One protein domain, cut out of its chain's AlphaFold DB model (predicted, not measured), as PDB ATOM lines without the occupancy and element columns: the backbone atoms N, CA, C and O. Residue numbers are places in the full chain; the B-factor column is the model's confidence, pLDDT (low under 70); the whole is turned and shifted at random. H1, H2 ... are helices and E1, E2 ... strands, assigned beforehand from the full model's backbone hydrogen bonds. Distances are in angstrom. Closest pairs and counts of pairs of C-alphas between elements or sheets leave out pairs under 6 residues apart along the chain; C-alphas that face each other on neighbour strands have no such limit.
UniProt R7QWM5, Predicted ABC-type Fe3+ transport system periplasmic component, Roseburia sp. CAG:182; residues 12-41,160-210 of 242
ATOM      1  N   TYR A  12      12.642  39.198   0.652       81.12
ATOM      2  CA  TYR A  12      13.704  38.213   0.824       81.12
ATOM      3  C   TYR A  12      14.355  37.871  -0.521       81.12
ATOM      4  O   TYR A  12      13.719  37.952  -1.573       81.12
ATOM      5  N   LEU A  13      15.629  37.487  -0.478       82.94
ATOM      6  CA  LEU A  13      16.393  37.024  -1.632       82.94
ATOM      7  C   LEU A  13      16.588  35.511  -1.510       82.94
ATOM      8  O   LEU A  13      16.958  35.046  -0.435       82.94
ATOM      9  N   ALA A  14      16.324  34.762  -2.578       82.06
ATOM     10  CA  ALA A  14      16.450  33.304  -2.592       82.06
ATOM     11  C   ALA A  14      16.921  32.785  -3.951       82.06
ATOM     12  O   ALA A  14      16.706  33.439  -4.973       82.06
ATOM     13  N   MET A  15      17.518  31.595  -3.975       82.75
ATOM     14  CA  MET A  15      17.926  30.939  -5.225       82.75
ATOM     15  C   MET A  15      16.773  30.139  -5.870       82.75
ATOM     16  O   MET A  15      15.859  29.662  -5.183       82.75
ATOM     17  N   GLY A  16      16.777  30.039  -7.204       73.31
ATOM     18  CA  GLY A  16      15.661  29.532  -8.015       73.31
ATOM     19  C   GLY A  16      15.397  28.012  -8.000       73.31
ATOM     20  O   GLY A  16      14.234  27.609  -7.969       73.31
ATOM     21  N   PHE A  17      16.426  27.167  -8.021       66.50
ATOM     22  CA  PHE A  17      16.363  25.696  -8.011       66.50
ATOM     23  C   PHE A  17      16.373  25.093  -6.608       66.50
ATOM     24  O   PHE A  17      15.714  24.078  -6.391       66.50
ATOM     25  N   GLY A  18      17.103  25.687  -5.662       61.81
ATOM     26  CA  GLY A  18      17.203  25.156  -4.300       61.81
ATOM     27  C   GLY A  18      15.979  25.498  -3.451       61.81
ATOM     28  O   GLY A  18      15.016  24.735  -3.321       61.81
ATOM     29  N   GLU A  19      16.023  26.683  -2.853       54.81
ATOM     30  CA  GLU A  19      15.050  27.135  -1.863       54.81
ATOM     31  C   GLU A  19      13.652  27.251  -2.473       54.81
ATOM     32  O   GLU A  19      12.698  26.709  -1.921       54.81
ATOM     33  N   CYS A  20      13.517  27.846  -3.661       53.59
ATOM     34  CA  CYS A  20      12.209  28.064  -4.283       53.59
ATOM     35  C   CYS A  20      11.506  26.779  -4.761       53.59
ATOM     36  O   CYS A  20      10.276  26.767  -4.860       53.59
ATOM     37  N   ALA A  21      12.242  25.694  -5.034       54.38
ATOM     38  CA  ALA A  21      11.658  24.412  -5.440       54.38
ATOM     39  C   ALA A  21      11.288  23.516  -4.246       54.38
ATOM     40  O   ALA A  21      10.516  22.561  -4.394       54.38
ATOM     41  N   HIS A  22      11.809  23.806  -3.050       60.41
ATOM     42  CA  HIS A  22      11.543  22.992  -1.875       60.41
ATOM     43  C   HIS A  22      10.116  23.224  -1.353       60.41
ATOM     44  O   HIS A  22       9.728  24.336  -0.996       60.41
ATOM     45  N   ARG A  23       9.328  22.147  -1.218       58.28
ATOM     46  CA  ARG A  23       7.909  22.209  -0.812       58.28
ATOM     47  C   ARG A  23       7.680  23.000   0.480       58.28
ATOM     48  O   ARG A  23       6.786  23.830   0.532       58.28
ATOM     49  N   LYS A  24       8.526  22.826   1.507       58.34
ATOM     50  CA  LYS A  24       8.396  23.605   2.759       58.34
ATOM     51  C   LYS A  24       8.642  25.105   2.566       58.34
ATOM     52  O   LYS A  24       8.098  25.882   3.334       58.34
ATOM     53  N   PHE A  25       9.466  25.503   1.598       61.12
ATOM     54  CA  PHE A  25       9.723  26.910   1.293       61.12
ATOM     55  C   PHE A  25       8.565  27.492   0.479       61.12
ATOM     56  O   PHE A  25       8.049  28.556   0.816       61.12
ATOM     57  N   LYS A  26       8.074  26.730  -0.509       61.00
ATOM     58  CA  LYS A  26       6.857  27.047  -1.263       61.00
ATOM     59  C   LYS A  26       5.646  27.248  -0.345       61.00
ATOM     60  O   LYS A  26       4.969  28.259  -0.442       61.00
ATOM     61  N   ASP A  27       5.437  26.327   0.590       58.97
ATOM     62  CA  ASP A  27       4.258  26.305   1.463       58.97
ATOM     63  C   ASP A  27       4.360  27.280   2.658       58.97
ATOM     64  O   ASP A  27       3.344  27.581   3.282       58.97
ATOM     65  N   ARG A  28       5.566  27.755   3.031       56.12
ATOM     66  CA  ARG A  28       5.771  28.620   4.221       56.12
ATOM     67  C   ARG A  28       6.235  30.045   3.927       56.12
ATOM     68  O   ARG A  28       5.989  30.913   4.759       56.12
ATOM     69  N   LEU A  29       6.946  30.278   2.823       55.34
ATOM     70  CA  LEU A  29       7.620  31.553   2.536       55.34
ATOM     71  C   LEU A  29       7.179  32.157   1.203       55.34
ATOM     72  O   LEU A  29       6.964  33.361   1.138       55.34
ATOM     73  N   LEU A  30       6.927  31.344   0.178       59.50
ATOM     74  CA  LEU A  30       6.247  31.799  -1.035       59.50
ATOM     75  C   LEU A  30       4.733  31.783  -0.823       59.50
ATOM     76  O   LEU A  30       4.032  31.028  -1.484       59.50
ATOM     77  N   VAL A  31       4.214  32.619   0.078       62.22
ATOM     78  CA  VAL A  31       2.777  32.930   0.086       62.22
ATOM     79  C   VAL A  31       2.520  33.739  -1.192       62.22
ATOM     80  O   VAL A  31       2.958  34.896  -1.249       62.22
ATOM     81  N   PRO A  32       1.928  33.159  -2.259       58.28
ATOM     82  CA  PRO A  32       1.885  33.805  -3.569       58.28
ATOM     83  C   PRO A  32       1.105  35.119  -3.530       58.28
ATOM     84  O   PRO A  32       1.440  36.041  -4.272       58.28
ATOM     85  N   GLU A  33       0.127  35.227  -2.624       63.72
ATOM     86  CA  GLU A  33      -0.633  36.453  -2.389       63.72
ATOM     87  C   GLU A  33       0.195  37.538  -1.682       63.72
ATOM     88  O   GLU A  33      -0.063  38.725  -1.877       63.72
ATOM     89  N   ALA A  34       1.196  37.160  -0.877       70.38
ATOM     90  CA  ALA A  34       2.005  38.110  -0.120       70.38
ATOM     91  C   ALA A  34       3.183  38.653  -0.936       70.38
ATOM     92  O   ALA A  34       3.361  39.866  -0.992       70.38
ATOM     93  N   TYR A  35       3.960  37.783  -1.594       79.94
ATOM     94  CA  TYR A  35       5.132  38.164  -2.397       79.94
ATOM     95  C   TYR A  35       4.794  38.240  -3.889       79.94
ATOM     96  O   TYR A  35       5.205  37.403  -4.708       79.94
ATOM     97  N   CYS A  36       3.995  39.253  -4.220       76.19
ATOM     98  CA  CYS A  36       3.499  39.499  -5.570       76.19
ATOM     99  C   CYS A  36       4.534  40.152  -6.501       76.19
ATOM    100  O   CYS A  36       4.398  40.040  -7.718       76.19
ATOM    101  N   HIS A  37       5.582  40.788  -5.961       81.00
ATOM    102  CA  HIS A  37       6.660  41.381  -6.752       81.00
ATOM    103  C   HIS A  37       7.916  40.524  -6.707       81.00
ATOM    104  O   HIS A  37       8.286  39.964  -5.676       81.00
ATOM    105  N   ARG A  38       8.543  40.384  -7.870       82.69
ATOM    106  CA  ARG A  38       9.479  39.310  -8.163       82.69
ATOM    107  C   ARG A  38      10.464  39.797  -9.223       82.69
ATOM    108  O   ARG A  38      10.075  39.976 -10.370       82.69
ATOM    109  N   GLU A  39      11.735  39.946  -8.868       84.19
ATOM    110  CA  GLU A  39      12.790  40.455  -9.765       84.19
ATOM    111  C   GLU A  39      14.003  39.514  -9.735       84.19
ATOM    112  O   GLU A  39      14.306  38.940  -8.690       84.19
ATOM    113  N   ASN A  40      14.658  39.296 -10.878       86.75
ATOM    114  CA  ASN A  40      15.960  38.629 -10.887       86.75
ATOM    115  C   ASN A  40      17.026  39.660 -10.506       86.75
ATOM    116  O   ASN A  40      17.090  40.719 -11.125       86.75
ATOM    117  N   TYR A  41      17.819  39.371  -9.480       88.19
ATOM    118  CA  TYR A  41      18.773  40.320  -8.913       88.19
ATOM    119  C   TYR A  41      20.215  39.995  -9.309       88.19
ATOM    120  O   TYR A  41      20.961  40.866  -9.761       88.19
ATOM    121  N   ALA A 160      23.189  29.713 -15.481       93.75
ATOM    122  CA  ALA A 160      23.108  30.219 -14.122       93.75
ATOM    123  C   ALA A 160      21.756  29.975 -13.470       93.75
ATOM    124  O   ALA A 160      20.706  30.078 -14.107       93.75
ATOM    125  N   GLU A 161      21.804  29.738 -12.166       90.75
ATOM    126  CA  GLU A 161      20.650  29.866 -11.291       90.75
ATOM    127  C   GLU A 161      20.409  31.345 -10.956       90.75
ATOM    128  O   GLU A 161      21.342  32.135 -10.801       90.75
ATOM    129  N   ASN A 162      19.141  31.740 -10.856       88.69
ATOM    130  CA  ASN A 162      18.757  33.106 -10.517       88.69
ATOM    131  C   ASN A 162      18.728  33.302  -8.996       88.69
ATOM    132  O   ASN A 162      18.059  32.545  -8.288       88.69
ATOM    133  N   PHE A 163      19.335  34.387  -8.513       88.44
ATOM    134  CA  PHE A 163      18.984  34.977  -7.226       88.44
ATOM    135  C   PHE A 163      17.758  35.862  -7.422       88.44
ATOM    136  O   PHE A 163      17.821  36.934  -8.028       88.44
ATOM    137  N   ILE A 164      16.627  35.410  -6.902       85.94
ATOM    138  CA  ILE A 164      15.340  36.064  -7.054       85.94
ATOM    139  C   ILE A 164      15.029  36.877  -5.806       85.94
ATOM    140  O   ILE A 164      14.950  36.345  -4.698       85.94
ATOM    141  N   LEU A 165      14.776  38.166  -6.013       86.12
ATOM    142  CA  LEU A 165      14.213  39.041  -5.004       86.12
ATOM    143  C   LEU A 165      12.691  38.915  -5.014       86.12
ATOM    144  O   LEU A 165      12.035  39.167  -6.029       86.12
ATOM    145  N   PHE A 166      12.136  38.547  -3.869       83.44
ATOM    146  CA  PHE A 166      10.707  38.501  -3.616       83.44
ATOM    147  C   PHE A 166      10.330  39.651  -2.694       83.44
ATOM    148  O   PHE A 166      10.906  39.803  -1.620       83.44
ATOM    149  N   CYS A 167       9.339  40.440  -3.098       85.19
ATOM    150  CA  CYS A 167       8.863  41.596  -2.352       85.19
ATOM    151  C   CYS A 167       7.355  41.514  -2.141       85.19
ATOM    152  O   CYS A 167       6.589  41.169  -3.049       85.19
ATOM    153  N   THR A 168       6.934  41.901  -0.942       83.88
ATOM    154  CA  THR A 168       5.536  42.228  -0.687       83.88
ATOM    155  C   THR A 168       5.126  43.487  -1.441       83.88
ATOM    156  O   THR A 168       5.966  44.315  -1.804       83.88
ATOM    157  N   LYS A 169       3.818  43.660  -1.660       84.38
ATOM    158  CA  LYS A 169       3.267  44.872  -2.289       84.38
ATOM    159  C   LYS A 169       3.719  46.150  -1.581       84.38
ATOM    160  O   LYS A 169       4.038  47.136  -2.240       84.38
ATOM    161  N   GLU A 170       3.748  46.118  -0.252       85.19
ATOM    162  CA  GLU A 170       4.109  47.277   0.558       85.19
ATOM    163  C   GLU A 170       5.604  47.591   0.473       85.19
ATOM    164  O   GLU A 170       5.974  48.711   0.130       85.19
ATOM    165  N   ALA A 171       6.473  46.594   0.660       84.12
ATOM    166  CA  ALA A 171       7.917  46.796   0.540       84.12
ATOM    167  C   ALA A 171       8.335  47.247  -0.868       84.12
ATOM    168  O   ALA A 171       9.230  48.080  -1.017       84.12
ATOM    169  N   TYR A 172       7.666  46.732  -1.906       84.25
ATOM    170  CA  TYR A 172       7.904  47.163  -3.280       84.25
ATOM    171  C   TYR A 172       7.541  48.641  -3.484       84.25
ATOM    172  O   TYR A 172       8.337  49.387  -4.048       84.25
ATOM    173  N   ARG A 173       6.384  49.088  -2.970       84.62
ATOM    174  CA  ARG A 173       5.965  50.502  -3.020       84.62
ATOM    175  C   ARG A 173       6.917  51.430  -2.276       84.62
ATOM    176  O   ARG A 173       7.178  52.527  -2.752       84.62
ATOM    177  N   GLN A 174       7.429  50.990  -1.132       82.56
ATOM    178  CA  GLN A 174       8.369  51.769  -0.326       82.56
ATOM    179  C   GLN A 174       9.758  51.881  -0.977       82.56
ATOM    180  O   GLN A 174      10.553  52.727  -0.577       82.56
ATOM    181  N   GLY A 175      10.090  51.035  -1.961       75.19
ATOM    182  CA  GLY A 175      11.360  51.079  -2.698       75.19
ATOM    183  C   GLY A 175      12.609  50.698  -1.886       75.19
ATOM    184  O   GLY A 175      13.673  50.479  -2.471       75.19
ATOM    185  N   CYS A 176      12.494  50.552  -0.561       62.56
ATOM    186  CA  CYS A 176      13.609  50.330   0.363       62.56
ATOM    187  C   CYS A 176      14.419  49.063   0.053       62.56
ATOM    188  O   CYS A 176      15.628  49.017   0.263       62.56
ATOM    189  N   THR A 177      13.785  48.020  -0.482       68.25
ATOM    190  CA  THR A 177      14.489  46.775  -0.810       68.25
ATOM    191  C   THR A 177      15.459  46.961  -1.976       68.25
ATOM    192  O   THR A 177      16.606  46.517  -1.912       68.25
ATOM    193  N   LYS A 178      15.028  47.671  -3.027       66.31
ATOM    194  CA  LYS A 178      15.873  47.968  -4.188       66.31
ATOM    195  C   LYS A 178      16.944  48.997  -3.831       66.31
ATOM    196  O   LYS A 178      18.053  48.903  -4.347       66.31
ATOM    197  N   SER A 179      16.652  49.933  -2.923       69.88
ATOM    198  CA  SER A 179      17.652  50.896  -2.458       69.88
ATOM    199  C   SER A 179      18.756  50.237  -1.634       69.88
ATOM    200  O   SER A 179      19.907  50.606  -1.822       69.88
ATOM    201  N   ILE A 180      18.439  49.268  -0.762       73.38
ATOM    202  CA  ILE A 180      19.431  48.556   0.066       73.38
ATOM    203  C   ILE A 180      20.307  47.641  -0.790       73.38
ATOM    204  O   ILE A 180      21.531  47.700  -0.692       73.38
ATOM    205  N   LEU A 181      19.702  46.820  -1.653       78.06
ATOM    206  CA  LEU A 181      20.468  45.899  -2.493       78.06
ATOM    207  C   LEU A 181      21.385  46.641  -3.470       78.06
ATOM    208  O   LEU A 181      22.515  46.219  -3.689       78.06
ATOM    209  N   ASN A 182      20.958  47.802  -3.974       78.44
ATOM    210  CA  ASN A 182      21.787  48.607  -4.867       78.44
ATOM    211  C   ASN A 182      22.851  49.462  -4.168       78.44
ATOM    212  O   ASN A 182      23.585  50.178  -4.852       78.44
ATOM    213  N   GLN A 183      22.980  49.400  -2.841       82.75
ATOM    214  CA  GLN A 183      24.085  50.083  -2.173       82.75
ATOM    215  C   GLN A 183      25.416  49.455  -2.588       82.75
ATOM    216  O   GLN A 183      25.557  48.230  -2.623       82.75
ATOM    217  N   ALA A 184      26.411  50.303  -2.853       85.88
ATOM    218  CA  ALA A 184      27.730  49.871  -3.309       85.88
ATOM    219  C   ALA A 184      28.357  48.755  -2.443       85.88
ATOM    220  O   ALA A 184      28.870  47.806  -3.032       85.88
ATOM    221  N   PRO A 185      28.275  48.768  -1.093       86.75
ATOM    222  CA  PRO A 185      28.815  47.679  -0.279       86.75
ATOM    223  C   PRO A 185      28.129  46.330  -0.531       86.75
ATOM    224  O   PRO A 185      28.805  45.311  -0.607       86.75
ATOM    225  N   VAL A 186      26.803  46.314  -0.700       84.62
ATOM    226  CA  VAL A 186      26.046  45.076  -0.948       84.62
ATOM    227  C   VAL A 186      26.355  44.542  -2.342       84.62
ATOM    228  O   VAL A 186      26.688  43.368  -2.488       84.62
ATOM    229  N   ARG A 187      26.315  45.409  -3.358       87.88
ATOM    230  CA  ARG A 187      26.669  45.048  -4.740       87.88
ATOM    231  C   ARG A 187      28.086  44.475  -4.826       87.88
ATOM    232  O   ARG A 187      28.289  43.431  -5.438       87.88
ATOM    233  N   ARG A 188      29.035  45.106  -4.131       86.81
ATOM    234  CA  ARG A 188      30.430  44.671  -4.069       86.81
ATOM    235  C   ARG A 188      30.585  43.279  -3.463       86.81
ATOM    236  O   ARG A 188      31.368  42.501  -3.988       86.81
ATOM    237  N   VAL A 189      29.819  42.927  -2.427       87.06
ATOM    238  CA  VAL A 189      29.849  41.565  -1.859       87.06
ATOM    239  C   VAL A 189      29.432  40.519  -2.893       87.06
ATOM    240  O   VAL A 189      30.054  39.465  -2.958       87.06
ATOM    241  N   PHE A 190      28.418  40.788  -3.719       88.19
ATOM    242  CA  PHE A 190      28.013  39.857  -4.778       88.19
ATOM    243  C   PHE A 190      29.129  39.656  -5.806       88.19
ATOM    244  O   PHE A 190      29.506  38.521  -6.097       88.19
ATOM    245  N   GLU A 191      29.713  40.747  -6.297       83.25
ATOM    246  CA  GLU A 191      30.773  40.684  -7.305       83.25
ATOM    247  C   GLU A 191      32.071  40.067  -6.753       83.25
ATOM    248  O   GLU A 191      32.629  39.170  -7.380       83.25
ATOM    249  N   GLU A 192      32.505  40.437  -5.541       85.44
ATOM    250  CA  GLU A 192      33.672  39.836  -4.864       85.44
ATOM    251  C   GLU A 192      33.488  38.341  -4.567       85.44
ATOM    252  O   GLU A 192      34.465  37.601  -4.435       85.44
ATOM    253  N   LYS A 193      32.239  37.879  -4.442       82.88
ATOM    254  CA  LYS A 193      31.898  36.461  -4.260       82.88
ATOM    255  C   LYS A 193      31.576  35.747  -5.572       82.88
ATOM    256  O   LYS A 193      31.168  34.589  -5.533       82.88
ATOM    257  N   TYR A 194      31.825  36.389  -6.713       86.12
ATOM    258  CA  TYR A 194      31.630  35.831  -8.049       86.12
ATOM    259  C   TYR A 194      30.165  35.501  -8.381       86.12
ATOM    260  O   TYR A 194      29.888  34.592  -9.166       86.12
ATOM    261  N   PHE A 195      29.230  36.271  -7.820       90.75
ATOM    262  CA  PHE A 195      27.801  36.244  -8.134       90.75
ATOM    263  C   PHE A 195      27.446  37.474  -8.984       90.75
ATOM    264  O   PHE A 195      27.174  38.538  -8.428       90.75
ATOM    265  N   PRO A 196      27.493  37.385 -10.329       89.62
ATOM    266  CA  PRO A 196      27.255  38.537 -11.188       89.62
ATOM    267  C   PRO A 196      25.857  39.098 -10.955       89.62
ATOM    268  O   PRO A 196      24.863  38.373 -11.040       89.62
ATOM    269  N   LEU A 197      25.778  40.403 -10.698       90.19
ATOM    270  CA  LEU A 197      24.511  41.130 -10.720       90.19
ATOM    271  C   LEU A 197      23.941  41.131 -12.143       90.19
ATOM    272  O   LEU A 197      24.681  40.982 -13.115       90.19
ATOM    273  N   CYS A 198      22.627  41.314 -12.285       87.75
ATOM    274  CA  CYS A 198      21.981  41.241 -13.603       87.75
ATOM    275  C   CYS A 198      22.476  42.279 -14.621       87.75
ATOM    276  O   CYS A 198      22.354  42.062 -15.825       87.75
ATOM    277  N   ASP A 199      23.014  43.391 -14.133       85.44
ATOM    278  CA  ASP A 199      23.602  44.495 -14.889       85.44
ATOM    279  C   ASP A 199      25.145  44.462 -14.898       85.44
ATOM    280  O   ASP A 199      25.773  45.354 -15.469       85.44
ATOM    281  N   SER A 200      25.769  43.451 -14.283       83.94
ATOM    282  CA  SER A 200      27.225  43.342 -14.185       83.94
ATOM    283  C   SER A 200      27.832  42.737 -15.459       83.94
ATOM    284  O   SER A 200      27.354  41.706 -15.941       83.94
ATOM    285  N   PRO A 201      28.934  43.302 -15.988       84.94
ATOM    286  CA  PRO A 201      29.659  42.725 -17.118       84.94
ATOM    287  C   PRO A 201      30.605  41.581 -16.710       84.94
ATOM    288  O   PRO A 201      31.291  41.037 -17.572       84.94
ATOM    289  N   MET A 202      30.676  41.224 -15.419       85.38
ATOM    290  CA  MET A 202      31.664  40.279 -14.874       85.38
ATOM    291  C   MET A 202      31.654  38.911 -15.570       85.38
ATOM    292  O   MET A 202      32.708  38.302 -15.752       85.38
ATOM    293  N   LEU A 203      30.475  38.416 -15.951       89.50
ATOM    294  CA  LEU A 203      30.334  37.148 -16.653       89.50
ATOM    295  C   LEU A 203      29.158  37.216 -17.622       89.50
ATOM    296  O   LEU A 203      28.049  37.593 -17.245       89.50
ATOM    297  N   LYS A 204      29.379  36.796 -18.869       91.88
ATOM    298  CA  LYS A 204      28.296  36.634 -19.840       91.88
ATOM    299  C   LYS A 204      27.402  35.473 -19.402       91.88
ATOM    300  O   LYS A 204      27.851  34.330 -19.407       91.88
ATOM    301  N   ILE A 205      26.149  35.769 -19.068       93.88
ATOM    302  CA  ILE A 205      25.109  34.772 -18.783       93.88
ATOM    303  C   ILE A 205      24.265  34.554 -20.037       93.88
ATOM    304  O   ILE A 205      23.872  35.520 -20.699       93.88
ATOM    305  N   ASP A 206      23.992  33.295 -20.372       94.31
ATOM    306  CA  ASP A 206      23.154  32.955 -21.523       94.31
ATOM    307  C   ASP A 206      21.696  33.401 -21.293       94.31
ATOM    308  O   ASP A 206      21.150  33.321 -20.187       94.31
ATOM    309  N   ALA A 207      21.044  33.883 -22.353       89.88
ATOM    310  CA  ALA A 207      19.666  34.359 -22.302       89.88
ATOM    311  C   ALA A 207      18.667  33.276 -21.856       89.88
ATOM    312  O   ALA A 207      17.685  33.612 -21.197       89.88
ATOM    313  N   ALA A 208      18.944  31.996 -22.125       88.31
ATOM    314  CA  ALA A 208      18.105  30.873 -21.705       88.31
ATOM    315  C   ALA A 208      17.991  30.728 -20.171       88.31
ATOM    316  O   ALA A 208      17.089  30.044 -19.686       88.31
ATOM    317  N   CYS A 209      18.871  31.379 -19.400       85.56
ATOM    318  CA  CYS A 209      18.855  31.396 -17.932       85.56
ATOM    319  C   CYS A 209      18.224  32.665 -17.335       85.56
ATOM    320  O   CYS A 209      18.139  32.801 -16.114       85.56
ATOM    321  N   LYS A 210      17.786  33.623 -18.164       76.75
ATOM    322  CA  LYS A 210      17.123  34.842 -17.667       76.75
ATOM    323  C   LYS A 210      15.722  34.551 -17.137       76.75
ATOM    324  O   LYS A 210      15.281  35.197 -16.187       76.75
TER     325      LYS A 210
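What this domain is: This is residues 12 to 41 and 160 to 210 of the 242 residues of the protein "Predicted ABC-type Fe3+ transport system periplasmic component" of Roseburia sp. CAG:182 (UniProt R7QWM5). A small, strongly twisted sheet of three strands runs through the middle of the domain, and three short helices, H2, H3 and H4, follow one another in an arc that starts from the end of E3; no helix touches another. H2 and H3 only graze the sheet, H4 is not on it, and residues 21 to 28, of which 23 to 28 belong to H1, stick out. The printed part has 81 residues with four named helices and three named strands, in the order E1 H1 E2 E3 H2 H3 H4, of mixed class; the sheet runs E1 E3 E2, antiparallel. It is compact, with a radius of gyration of the C-alphas of 13.4 A and spans of 34 by 28 by 20 A.

How they stand to each other: The inner strand E3, residues 160 to 167, has the edge strands E1, residues 12 to 15, and E2, residues 37 to 41, as neighbours. E1 and E3 are antiparallel at 160 degrees, with N 14 and O 164 at 3.0 A and N 164 and O 14 at 2.8 A, within hydrogen-bond range. E3 and E2 are antiparallel at 144 degrees, with N 39 and O 165 at 3.0 A. E1, H1, residues 23 to 28, and E2 form a split strand-helix-strand unit, two strands running the same way with E3 between them, and its crossover is right-handed. H1 is not on the sheet. H2, residues 169 to 174, only grazes the sheet with residues 169 to 173; its closest C-alphas to E2 are those of Lys 169 and His 37, 6.6 A. H3, residues 176 to 181, only grazes it with residues 177 to 181. H2 and H3 are close but not clearly touching, about perpendicular at 77 degrees, with the C-alphas of Ala 171 and Thr 177 closest at 6.7 A. H3 and H4, residues 184 to 192, are close but not clearly touching, with the C-alphas of Leu 181 and Arg 187 closest at 6.7 A. They run the same way at a steep tilt of 40 degrees. In H1, H2, H3 and H4 every O i to N i+4 pair is within hydrogen-bond range.

Where its parts are: E3 is 21.7 A long, from C-alpha 160 at (23.108, 30.219, -14.122). E2 spans 12.3 A, E1 10.4 A, H4 11.8 A, H2 8.8 A, H3 8.7 A and H1 8.4 A. E1 begins at C-alpha 12, (13.704, 38.213, 0.824), and H4 ends at C-alpha 192, (33.672, 39.836, -4.864).

The domain as a whole: The C-alphas of Asp 27 and Pro 201, the two farthest apart, are 35.5 A apart. Residues 42 to 159 are not printed; C-alphas 41 and 160 across the cut are 12.2 A apart. Of the links printed whole, none is long. Residues 193 to 210 hold no named element. The mean pLDDT of the printed part is 78.5; residues 17 to 33 and 176 to 179 are under 70.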